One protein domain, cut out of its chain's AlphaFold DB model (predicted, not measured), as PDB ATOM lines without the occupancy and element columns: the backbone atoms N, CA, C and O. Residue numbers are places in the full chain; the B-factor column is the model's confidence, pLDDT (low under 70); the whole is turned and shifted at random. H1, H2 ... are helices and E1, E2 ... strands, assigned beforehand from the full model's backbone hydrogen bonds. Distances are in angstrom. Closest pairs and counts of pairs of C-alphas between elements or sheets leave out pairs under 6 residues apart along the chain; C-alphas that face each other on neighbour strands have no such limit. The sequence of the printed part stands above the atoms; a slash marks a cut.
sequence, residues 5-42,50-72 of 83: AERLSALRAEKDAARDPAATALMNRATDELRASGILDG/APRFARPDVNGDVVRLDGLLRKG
ATOM      1  N   ALA A   5     145.077 102.197 158.353       95.19
ATOM      2  CA  ALA A   5     143.660 102.400 158.630       95.19
ATOM      3  C   ALA A   5     142.825 101.157 158.274       95.19
ATOM      4  O   ALA A   5     142.051 100.694 159.109       95.19
ATOM      5  N   GLU A   6     143.053 100.571 157.094       95.44
ATOM      6  CA  GLU A   6     142.365  99.350 156.644       95.44
ATOM      7  C   GLU A   6     142.692  98.142 157.532       95.44
ATOM      8  O   GLU A   6     141.820  97.334 157.858       95.44
ATOM      9  N   ARG A   7     143.946  98.031 157.991       94.56
ATOM     10  CA  ARG A   7     144.344  96.980 158.942       94.56
ATOM     11  C   ARG A   7     143.654  97.155 160.295       94.56
ATOM     12  O   ARG A   7     143.192  96.177 160.875       94.56
ATOM     13  N   LEU A   8     143.556  98.390 160.796       93.62
ATOM     14  CA  LEU A   8     142.878  98.684 162.060       93.62
ATOM     15  C   LEU A   8     141.369  98.432 161.977       93.62
ATOM     16  O   LEU A   8     140.796  97.933 162.945       93.62
ATOM     17  N   SER A   9     140.720  98.747 160.853       92.75
ATOM     18  CA  SER A   9     139.295  98.448 160.672       92.75
ATOM     19  C   SER A   9     139.030  96.947 160.604       92.75
ATOM     20  O   SER A   9     138.092  96.483 161.245       92.75
ATOM     21  N   ALA A  10     139.876  96.184 159.904       93.31
ATOM     22  CA  ALA A  10     139.751  94.728 159.831       93.31
ATOM     23  C   ALA A  10     139.912  94.071 161.213       93.31
ATOM     24  O   ALA A  10     139.065  93.279 161.616       93.31
ATOM     25  N   LEU A  11     140.931  94.479 161.982       91.38
ATOM     26  CA  LEU A  11     141.150  93.994 163.351       91.38
ATOM     27  C   LEU A  11     139.977  94.311 164.284       91.38
ATOM     28  O   LEU A  11     139.625  93.500 165.139       91.38
ATOM     29  N   ARG A  12     139.372  95.497 164.147       87.81
ATOM     30  CA  ARG A  12     138.181  95.866 164.923       87.81
ATOM     31  C   ARG A  12     137.000  94.967 164.567       87.81
ATOM     32  O   ARG A  12     136.429  94.376 165.472       87.81
ATOM     33  N   ALA A  13     136.710  94.803 163.275       88.94
ATOM     34  CA  ALA A  13     135.603  93.977 162.803       88.94
ATOM     35  C   ALA A  13     135.736  92.508 163.244       88.94
ATOM     36  O   ALA A  13     134.769  91.926 163.725       88.94
ATOM     37  N   GLU A  14     136.937  91.933 163.149       90.56
ATOM     38  CA  GLU A  14     137.218  90.571 163.620       90.56
ATOM     39  C   GLU A  14     136.974  90.437 165.130       90.56
ATOM     40  O   GLU A  14     136.269  89.532 165.582       90.56
ATOM     41  N   LYS A  15     137.498  91.380 165.925       84.50
ATOM     42  CA  LYS A  15     137.275  91.383 167.373       84.50
ATOM     43  C   LYS A  15     135.817  91.615 167.747       84.50
ATOM     44  O   LYS A  15     135.392  91.120 168.785       84.50
ATOM     45  N   ASP A  16     135.080  92.419 166.992       83.88
ATOM     46  CA  ASP A  16     133.668  92.695 167.253       83.88
ATOM     47  C   ASP A  16     132.807  91.467 166.924       83.88
ATOM     48  O   ASP A  16     131.953  91.106 167.728       83.88
ATOM     49  N   ALA A  17     133.102  90.758 165.828       85.31
ATOM     50  CA  ALA A  17     132.417  89.518 165.457       85.31
ATOM     51  C   ALA A  17     132.634  88.375 166.466       85.31
ATOM     52  O   ALA A  17     131.755  87.539 166.649       85.31
ATOM     53  N   ALA A  18     133.790  88.345 167.135       86.81
ATOM     54  CA  ALA A  18     134.116  87.337 168.144       86.81
ATOM     55  C   ALA A  18     133.542  87.635 169.545       86.81
ATOM     56  O   ALA A  18     133.711  86.824 170.458       86.81
ATOM     57  N   ARG A  19     132.915  88.800 169.763       86.38
ATOM     58  CA  ARG A  19     132.346  89.153 171.071       86.38
ATOM     59  C   ARG A  19     130.970  88.528 171.258       86.38
ATOM     60  O   ARG A  19     130.138  88.546 170.360       86.38
ATOM     61  N   ASP A  20     130.709  88.067 172.476       92.12
ATOM     62  CA  ASP A  20     129.362  87.691 172.898       92.12
ATOM     63  C   ASP A  20     128.428  88.923 172.820       92.12
ATOM     64  O   ASP A  20     128.705  89.947 173.469       92.12
ATOM     65  N   PRO A  21     127.330  88.863 172.040       90.25
ATOM     66  CA  PRO A  21     126.371  89.957 171.927       90.25
ATOM     67  C   PRO A  21     125.758  90.370 173.270       90.25
ATOM     68  O   PRO A  21     125.561  91.564 173.505       90.25
ATOM     69  N   ALA A  22     125.489  89.416 174.169       93.44
ATOM     70  CA  ALA A  22     124.884  89.702 175.467       93.44
ATOM     71  C   ALA A  22     125.863  90.453 176.381       93.44
ATOM     72  O   ALA A  22     125.514  91.489 176.953       93.44
ATOM     73  N   ALA A  23     127.114  89.989 176.449       91.88
ATOM     74  CA  ALA A  23     128.176  90.681 177.177       91.88
ATOM     75  C   ALA A  23     128.446  92.082 176.599       91.88
ATOM     76  O   ALA A  23     128.627  93.042 177.348       91.88
ATOM     77  N   THR A  24     128.422  92.226 175.271       90.88
ATOM     78  CA  THR A  24     128.599  93.523 174.596       90.88
ATOM     79  C   THR A  24     127.477  94.494 174.956       90.88
ATOM     80  O   THR A  24     127.745  95.639 175.316       90.88
ATOM     81  N   ALA A  25     126.223  94.038 174.919       93.81
ATOM     82  CA  ALA A  25     125.075  94.852 175.301       93.81
ATOM     83  C   ALA A  25     125.146  95.298 176.771       93.81
ATOM     84  O   ALA A  25     124.853  96.456 177.075       93.81
ATOM     85  N   LEU A  26     125.579  94.409 177.672       95.69
ATOM     86  CA  LEU A  26     125.784  94.730 179.086       95.69
ATOM     87  C   LEU A  26     126.870  95.799 179.278       95.69
ATOM     88  O   LEU A  26     126.638  96.789 179.969       95.69
ATOM     89  N   MET A  27     128.032  95.633 178.638       93.44
ATOM     90  CA  MET A  27     129.143  96.589 178.732       93.44
ATOM     91  C   MET A  27     128.786  97.963 178.159       93.44
ATOM     92  O   MET A  27     129.153  98.987 178.742       93.44
ATOM     93  N   ASN A  28     128.052  97.997 177.043       93.94
ATOM     94  CA  ASN A  28     127.574  99.246 176.452       93.94
ATOM     95  C   ASN A  28     126.622  99.965 177.411       93.94
ATOM     96  O   ASN A  28     126.843 101.135 177.712       93.94
ATOM     97  N   ARG A  29     125.641  99.248 177.980       97.12
ATOM     98  CA  ARG A  29     124.716  99.823 178.965       97.12
ATOM     99  C   ARG A  29     125.452 100.390 180.178       97.12
ATOM    100  O   ARG A  29     125.211 101.533 180.542       97.12
ATOM    101  N   ALA A  30     126.380  99.630 180.761       96.44
ATOM    102  CA  ALA A  30     127.169 100.096 181.903       96.44
ATOM    103  C   ALA A  30     127.998 101.348 181.561       96.44
ATOM    104  O   ALA A  30     128.154 102.245 182.386       96.44
ATOM    105  N   THR A  31     128.511 101.438 180.329       94.81
ATOM    106  CA  THR A  31     129.237 102.622 179.844       94.81
ATOM    107  C   THR A  31     128.315 103.834 179.700       94.81
ATOM    108  O   THR A  31     128.706 104.947 180.062       94.81
ATOM    109  N   ASP A  32     127.097 103.634 179.197       96.19
ATOM    110  CA  ASP A  32     126.102 104.698 179.047       96.19
ATOM    111  C   ASP A  32     125.602 105.200 180.408       96.19
ATOM    112  O   ASP A  32     125.536 106.409 180.627       96.19
ATOM    113  N   GLU A  33     125.342 104.296 181.356       97.44
ATOM    114  CA  GLU A  33     125.006 104.633 182.746       97.44
ATOM    115  C   GLU A  33     126.134 105.432 183.416       97.44
ATOM    116  O   GLU A  33     125.889 106.464 184.043       97.44
ATOM    117  N   LEU A  34     127.389 105.011 183.219       95.31
ATOM    118  CA  LEU A  34     128.553 105.728 183.735       95.31
ATOM    119  C   LEU A  34     128.648 107.142 183.149       95.31
ATOM    120  O   LEU A  34     128.926 108.092 183.878       95.31
ATOM    121  N   ARG A  35     128.368 107.314 181.853       92.00
ATOM    122  CA  ARG A  35     128.326 108.639 181.221       92.00
ATOM    123  C   ARG A  35     127.197 109.500 181.787       92.00
ATOM    124  O   ARG A  35     127.417 110.678 182.054       92.00
ATOM    125  N   ALA A  36     126.017 108.915 181.986       96.31
ATOM    126  CA  ALA A  36     124.851 109.607 182.531       96.31
ATOM    127  C   ALA A  36     125.020 110.006 184.007       96.31
ATOM    128  O   ALA A  36     124.332 110.909 184.471       96.31
ATOM    129  N   SER A  37     125.947 109.377 184.738       96.75
ATOM    130  CA  SER A  37     126.204 109.680 186.153       96.75
ATOM    131  C   SER A  37     126.850 111.046 186.422       96.75
ATOM    132  O   SER A  37     126.976 111.430 187.582       96.75
ATOM    133  N   GLY A  38     127.304 111.760 185.383       95.06
ATOM    134  CA  GLY A  38     128.072 112.997 185.553       95.06
ATOM    135  C   GLY A  38     129.520 112.758 185.989       95.06
ATOM    136  O   GLY A  38     130.192 113.680 186.427       95.06
ATOM    137  N   ILE A  39     130.062 111.538 185.852       93.75
ATOM    138  CA  ILE A  39     131.449 111.228 186.264       93.75
ATOM    139  C   ILE A  39     132.517 112.089 185.567       93.75
ATOM    140  O   ILE A  39     133.656 112.166 186.023       93.75
ATOM    141  N   LEU A  40     132.172 112.703 184.433       90.31
ATOM    142  CA  LEU A  40     133.061 113.599 183.698       90.31
ATOM    143  C   LEU A  40     132.983 115.052 184.184       90.31
ATOM    144  O   LEU A  40     133.783 115.878 183.743       90.31
ATOM    145  N   ASP A  41     132.067 115.372 185.094       93.06
ATOM    146  CA  ASP A  41     131.916 116.715 185.635       93.06
ATOM    147  C   ASP A  41     133.176 117.095 186.423       93.06
ATOM    148  O   ASP A  41     133.612 116.402 187.343       93.06
ATOM    149  N   GLY A  42     133.804 118.205 186.029       86.75
ATOM    150  CA  GLY A  42     135.060 118.665 186.625       86.75
ATOM    151  C   GLY A  42     136.318 117.933 186.139       86.75
ATOM    152  O   GLY A  42     137.408 118.212 186.645       86.75
ATOM    153  N   ALA A  50     147.127 121.775 184.612       90.88
ATOM    154  CA  ALA A  50     147.334 120.493 185.278       90.88
ATOM    155  C   ALA A  50     147.264 120.637 186.820       90.88
ATOM    156  O   ALA A  50     147.871 121.570 187.367       90.88
ATOM    157  N   PRO A  51     146.583 119.726 187.546       90.69
ATOM    158  CA  PRO A  51     146.508 119.768 188.995       90.69
ATOM    159  C   PRO A  51     147.888 119.571 189.589       90.69
ATOM    160  O   PRO A  51     148.677 118.737 189.138       90.69
ATOM    161  N   ARG A  52     148.167 120.309 190.657       93.31
ATOM    162  CA  ARG A  52     149.355 120.038 191.456       93.31
ATOM    163  C   ARG A  52     149.179 118.688 192.137       93.31
ATOM    164  O   ARG A  52     148.119 118.396 192.681       93.31
ATOM    165  N   PHE A  53     150.241 117.896 192.149       93.50
ATOM    166  CA  PHE A  53     150.301 116.674 192.932       93.50
ATOM    167  C   PHE A  53     151.604 116.614 193.718       93.50
ATOM    168  O   PHE A  53     152.624 117.182 193.315       93.50
ATOM    169  N   ALA A  54     151.538 115.894 194.832       96.69
ATOM    170  CA  ALA A  54     152.673 115.442 195.613       96.69
ATOM    171  C   ALA A  54     152.429 113.959 195.913       96.69
ATOM    172  O   ALA A  54     151.503 113.625 196.654       96.69
ATOM    173  N   ARG A  55     153.178 113.066 195.266       94.25
ATOM    174  CA  ARG A  55     152.996 111.614 195.390       94.25
ATOM    175  C   ARG A  55     154.350 110.940 195.589       94.25
ATOM    176  O   ARG A  55     155.304 111.378 194.952       94.25
ATOM    177  N   PRO A  56     154.439 109.910 196.443       96.25
ATOM    178  CA  PRO A  56     155.652 109.113 196.534       96.25
ATOM    179  C   PRO A  56     155.897 108.393 195.204       96.25
ATOM    180  O   PRO A  56     154.946 107.938 194.558       96.25
ATOM    181  N   ASP A  57     157.157 108.312 194.797       93.19
ATOM    182  CA  ASP A  57     157.597 107.407 193.746       93.19
ATOM    183  C   ASP A  57     157.777 105.975 194.284       93.19
ATOM    184  O   ASP A  57     157.416 105.657 195.418       93.19
ATOM    185  N   VAL A  58     158.327 105.094 193.447       91.81
ATOM    186  CA  VAL A  58     158.577 103.687 193.795       91.81
ATOM    187  C   VAL A  58     159.621 103.498 194.900       91.81
ATOM    188  O   VAL A  58     159.645 102.438 195.519       91.81
ATOM    189  N   ASN A  59     160.457 104.504 195.164       96.56
ATOM    190  CA  ASN A  59     161.456 104.498 196.232       96.56
ATOM    191  C   ASN A  59     160.926 105.153 197.522       96.56
ATOM    192  O   ASN A  59     161.590 105.099 198.553       96.56
ATOM    193  N   GLY A  60     159.727 105.745 197.479       96.12
ATOM    194  CA  GLY A  60     159.108 106.464 198.593       96.12
ATOM    195  C   GLY A  60     159.386 107.969 198.596       96.12
ATOM    196  O   GLY A  60     158.847 108.679 199.448       96.12
ATOM    197  N   ASP A  61     160.156 108.482 197.634       96.62
ATOM    198  CA  ASP A  61     160.481 109.901 197.546       96.62
ATOM    199  C   ASP A  61     159.291 110.696 197.008       96.62
ATOM    200  O   ASP A  61     158.676 110.353 195.997       96.62
ATOM    201  N   VAL A  62     158.946 111.801 197.674       97.69
ATOM    202  CA  VAL A  62     157.795 112.617 197.267       97.69
ATOM    203  C   VAL A  62     158.130 113.429 196.016       97.69
ATOM    204  O   VAL A  62     158.812 114.455 196.068       97.69
ATOM    205  N   VAL A  63     157.545 113.030 194.891       95.75
ATOM    206  CA  VAL A  63     157.589 113.762 193.628       95.75
ATOM    207  C   VAL A  63     156.496 114.824 193.608       95.75
ATOM    208  O   VAL A  63     155.314 114.539 193.819       95.75
ATOM    209  N   ARG A  64     156.898 116.064 193.322       97.12
ATOM    210  CA  ARG A  64     156.017 117.234 193.230       97.12
ATOM    211  C   ARG A  64     156.051 117.855 191.838       97.12
ATOM    212  O   ARG A  64     157.132 118.172 191.336       97.12
ATOM    213  N   LEU A  65     154.883 118.114 191.249       96.00
ATOM    214  CA  LEU A  65     154.794 118.697 189.903       96.00
ATOM    215  C   LEU A  65     155.448 120.087 189.806       96.00
ATOM    216  O   LEU A  65     156.154 120.372 188.843       96.00
ATOM    217  N   ASP A  66     155.267 120.947 190.811       95.69
ATOM    218  CA  ASP A  66     155.864 122.290 190.852       95.69
ATOM    219  C   ASP A  66     157.396 122.263 190.964       95.69
ATOM    220  O   ASP A  66     158.079 123.170 190.485       95.69
ATOM    221  N   GLY A  67     157.950 121.214 191.576       96.19
ATOM    222  CA  GLY A  67     159.389 120.977 191.594       96.19
ATOM    223  C   GLY A  67     159.922 120.609 190.210       96.19
ATOM    224  O   GLY A  67     160.957 121.130 189.801       96.19
ATOM    225  N   LEU A  68     159.202 119.752 189.482       95.69
ATOM    226  CA  LEU A  68     159.581 119.320 188.135       95.69
ATOM    227  C   LEU A  68     159.463 120.457 187.114       95.69
ATOM    228  O   LEU A  68     160.407 120.702 186.370       95.69
ATOM    229  N   LEU A  69     158.363 121.215 187.146       95.81
ATOM    230  CA  LEU A  69     158.132 122.334 186.224       95.81
ATOM    231  C   LEU A  69     159.169 123.458 186.359       95.81
ATOM    232  O   LEU A  69     159.466 124.138 185.382       95.81
ATOM    233  N   ARG A  70     159.755 123.652 187.551       96.69
ATOM    234  CA  ARG A  70     160.869 124.597 187.744       96.69
ATOM    235  C   ARG A  70     162.166 124.148 187.070       96.69
ATOM    236  O   ARG A  70     163.006 124.991 186.782       96.69
ATOM    237  N   LYS A  71     162.344 122.842 186.852       96.94
ATOM    238  CA  LYS A  71     163.516 122.279 186.167       96.94
ATOM    239  C   LYS A  71     163.352 122.303 184.646       96.94
ATOM    240  O   LYS A  71     164.349 122.355 183.938       96.94
ATOM    241  N   GLY A  72     162.115 122.268 184.153       97.06
ATOM    242  CA  GLY A  72     161.804 122.346 182.731       97.06
ATOM    243  C   GLY A  72     160.414 121.798 182.391       97.06
ATOM    244  O   GLY A  72     159.627 121.494 183.291       97.06
TER     245      GLY A  72
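Overview. This is residues 5 to 42 and 50 to 72 of the 83 residues of an uncharacterized protein of Gemmatimonadetes bacterium (UniProt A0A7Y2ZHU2). The model shows two separate lobes: a long open corner of two helices, H1 and H2, joined end to end by a tight link, and a small head made of the hairpin E1 and E2 with the short helix H3 directly after it. Residues 37 to 42 trail from the last residue of H2, and a cut in the printed part lies between the two lobes, with a wide space between the helical corner and the head. The printed part has 61 residues with three named helices and two named strands, in the order H1, H2, E1, E2, H3; the two strands make one antiparallel sheet, order E1 - E2, and the class is mostly helix. The whole is extended, with a radius of gyration of the C-alphas of 20.8 A, and the C-alphas span 49 by 33 by 23 A along their three main axes.

Along the chain. H1 is residues 5 to 17, 18.4 A from first to last C-alpha, and begins with C-alpha 5 at (143.660, 102.400, 158.630). H2 is residues 21 to 36, 22.4 A long, with C-alpha 36 at (124.851, 109.607, 182.531). E1 is residues 54 to 56, 7.1 A long, and E2 is residues 62 to 64, 6.4 A long. H3 is residues 65 to 71, 10.1 A long, and ends with C-alpha 71 at (163.516, 122.279, 186.167).

Arrangement. H1 and H2 are apart, though the link of 3 residues between them is tight. H1 touches no helix, and the same holds for H2 and for H3. H1 is apart from E1, E2 and H3, and H2 is apart from E2 and H3. E1 and E2 form a hairpin over a tight link of 5 residues, antiparallel, with 148 degrees between their directions. C-alphas 54 and 64 face each other at 4.5 A, and so do C-alphas 56 and 62 at 4.2 A. Across this pair, N 55 and O 63 are 3.0 A apart and N 63 and O 55 are 2.8 A apart, both within hydrogen-bond range. H3 follows E2 with 0 residues between them, a tight link. The closest C-alphas of E1 and H3 are those of Ala 54 and Leu 65, 6.9 A apart. In H1 and H2 every O i to N i+4 pair is within hydrogen-bond range; in H3 it is 2 of 3.

Size, cuts and confidence. The two C-alphas farthest apart are those of Ala 22 and Lys 71, at 51.7 A. Residues 43 to 49 are not printed, and C-alphas 42 and 50 are 12.5 A apart across this cut. Residues 5 to 15, 17 to 23 and 25 to 42 stand free. The links that are printed whole are tight; the link from H2 to E1 runs across the cut. The mean pLDDT of the printed part is 93.4, and no printed residue is under 70.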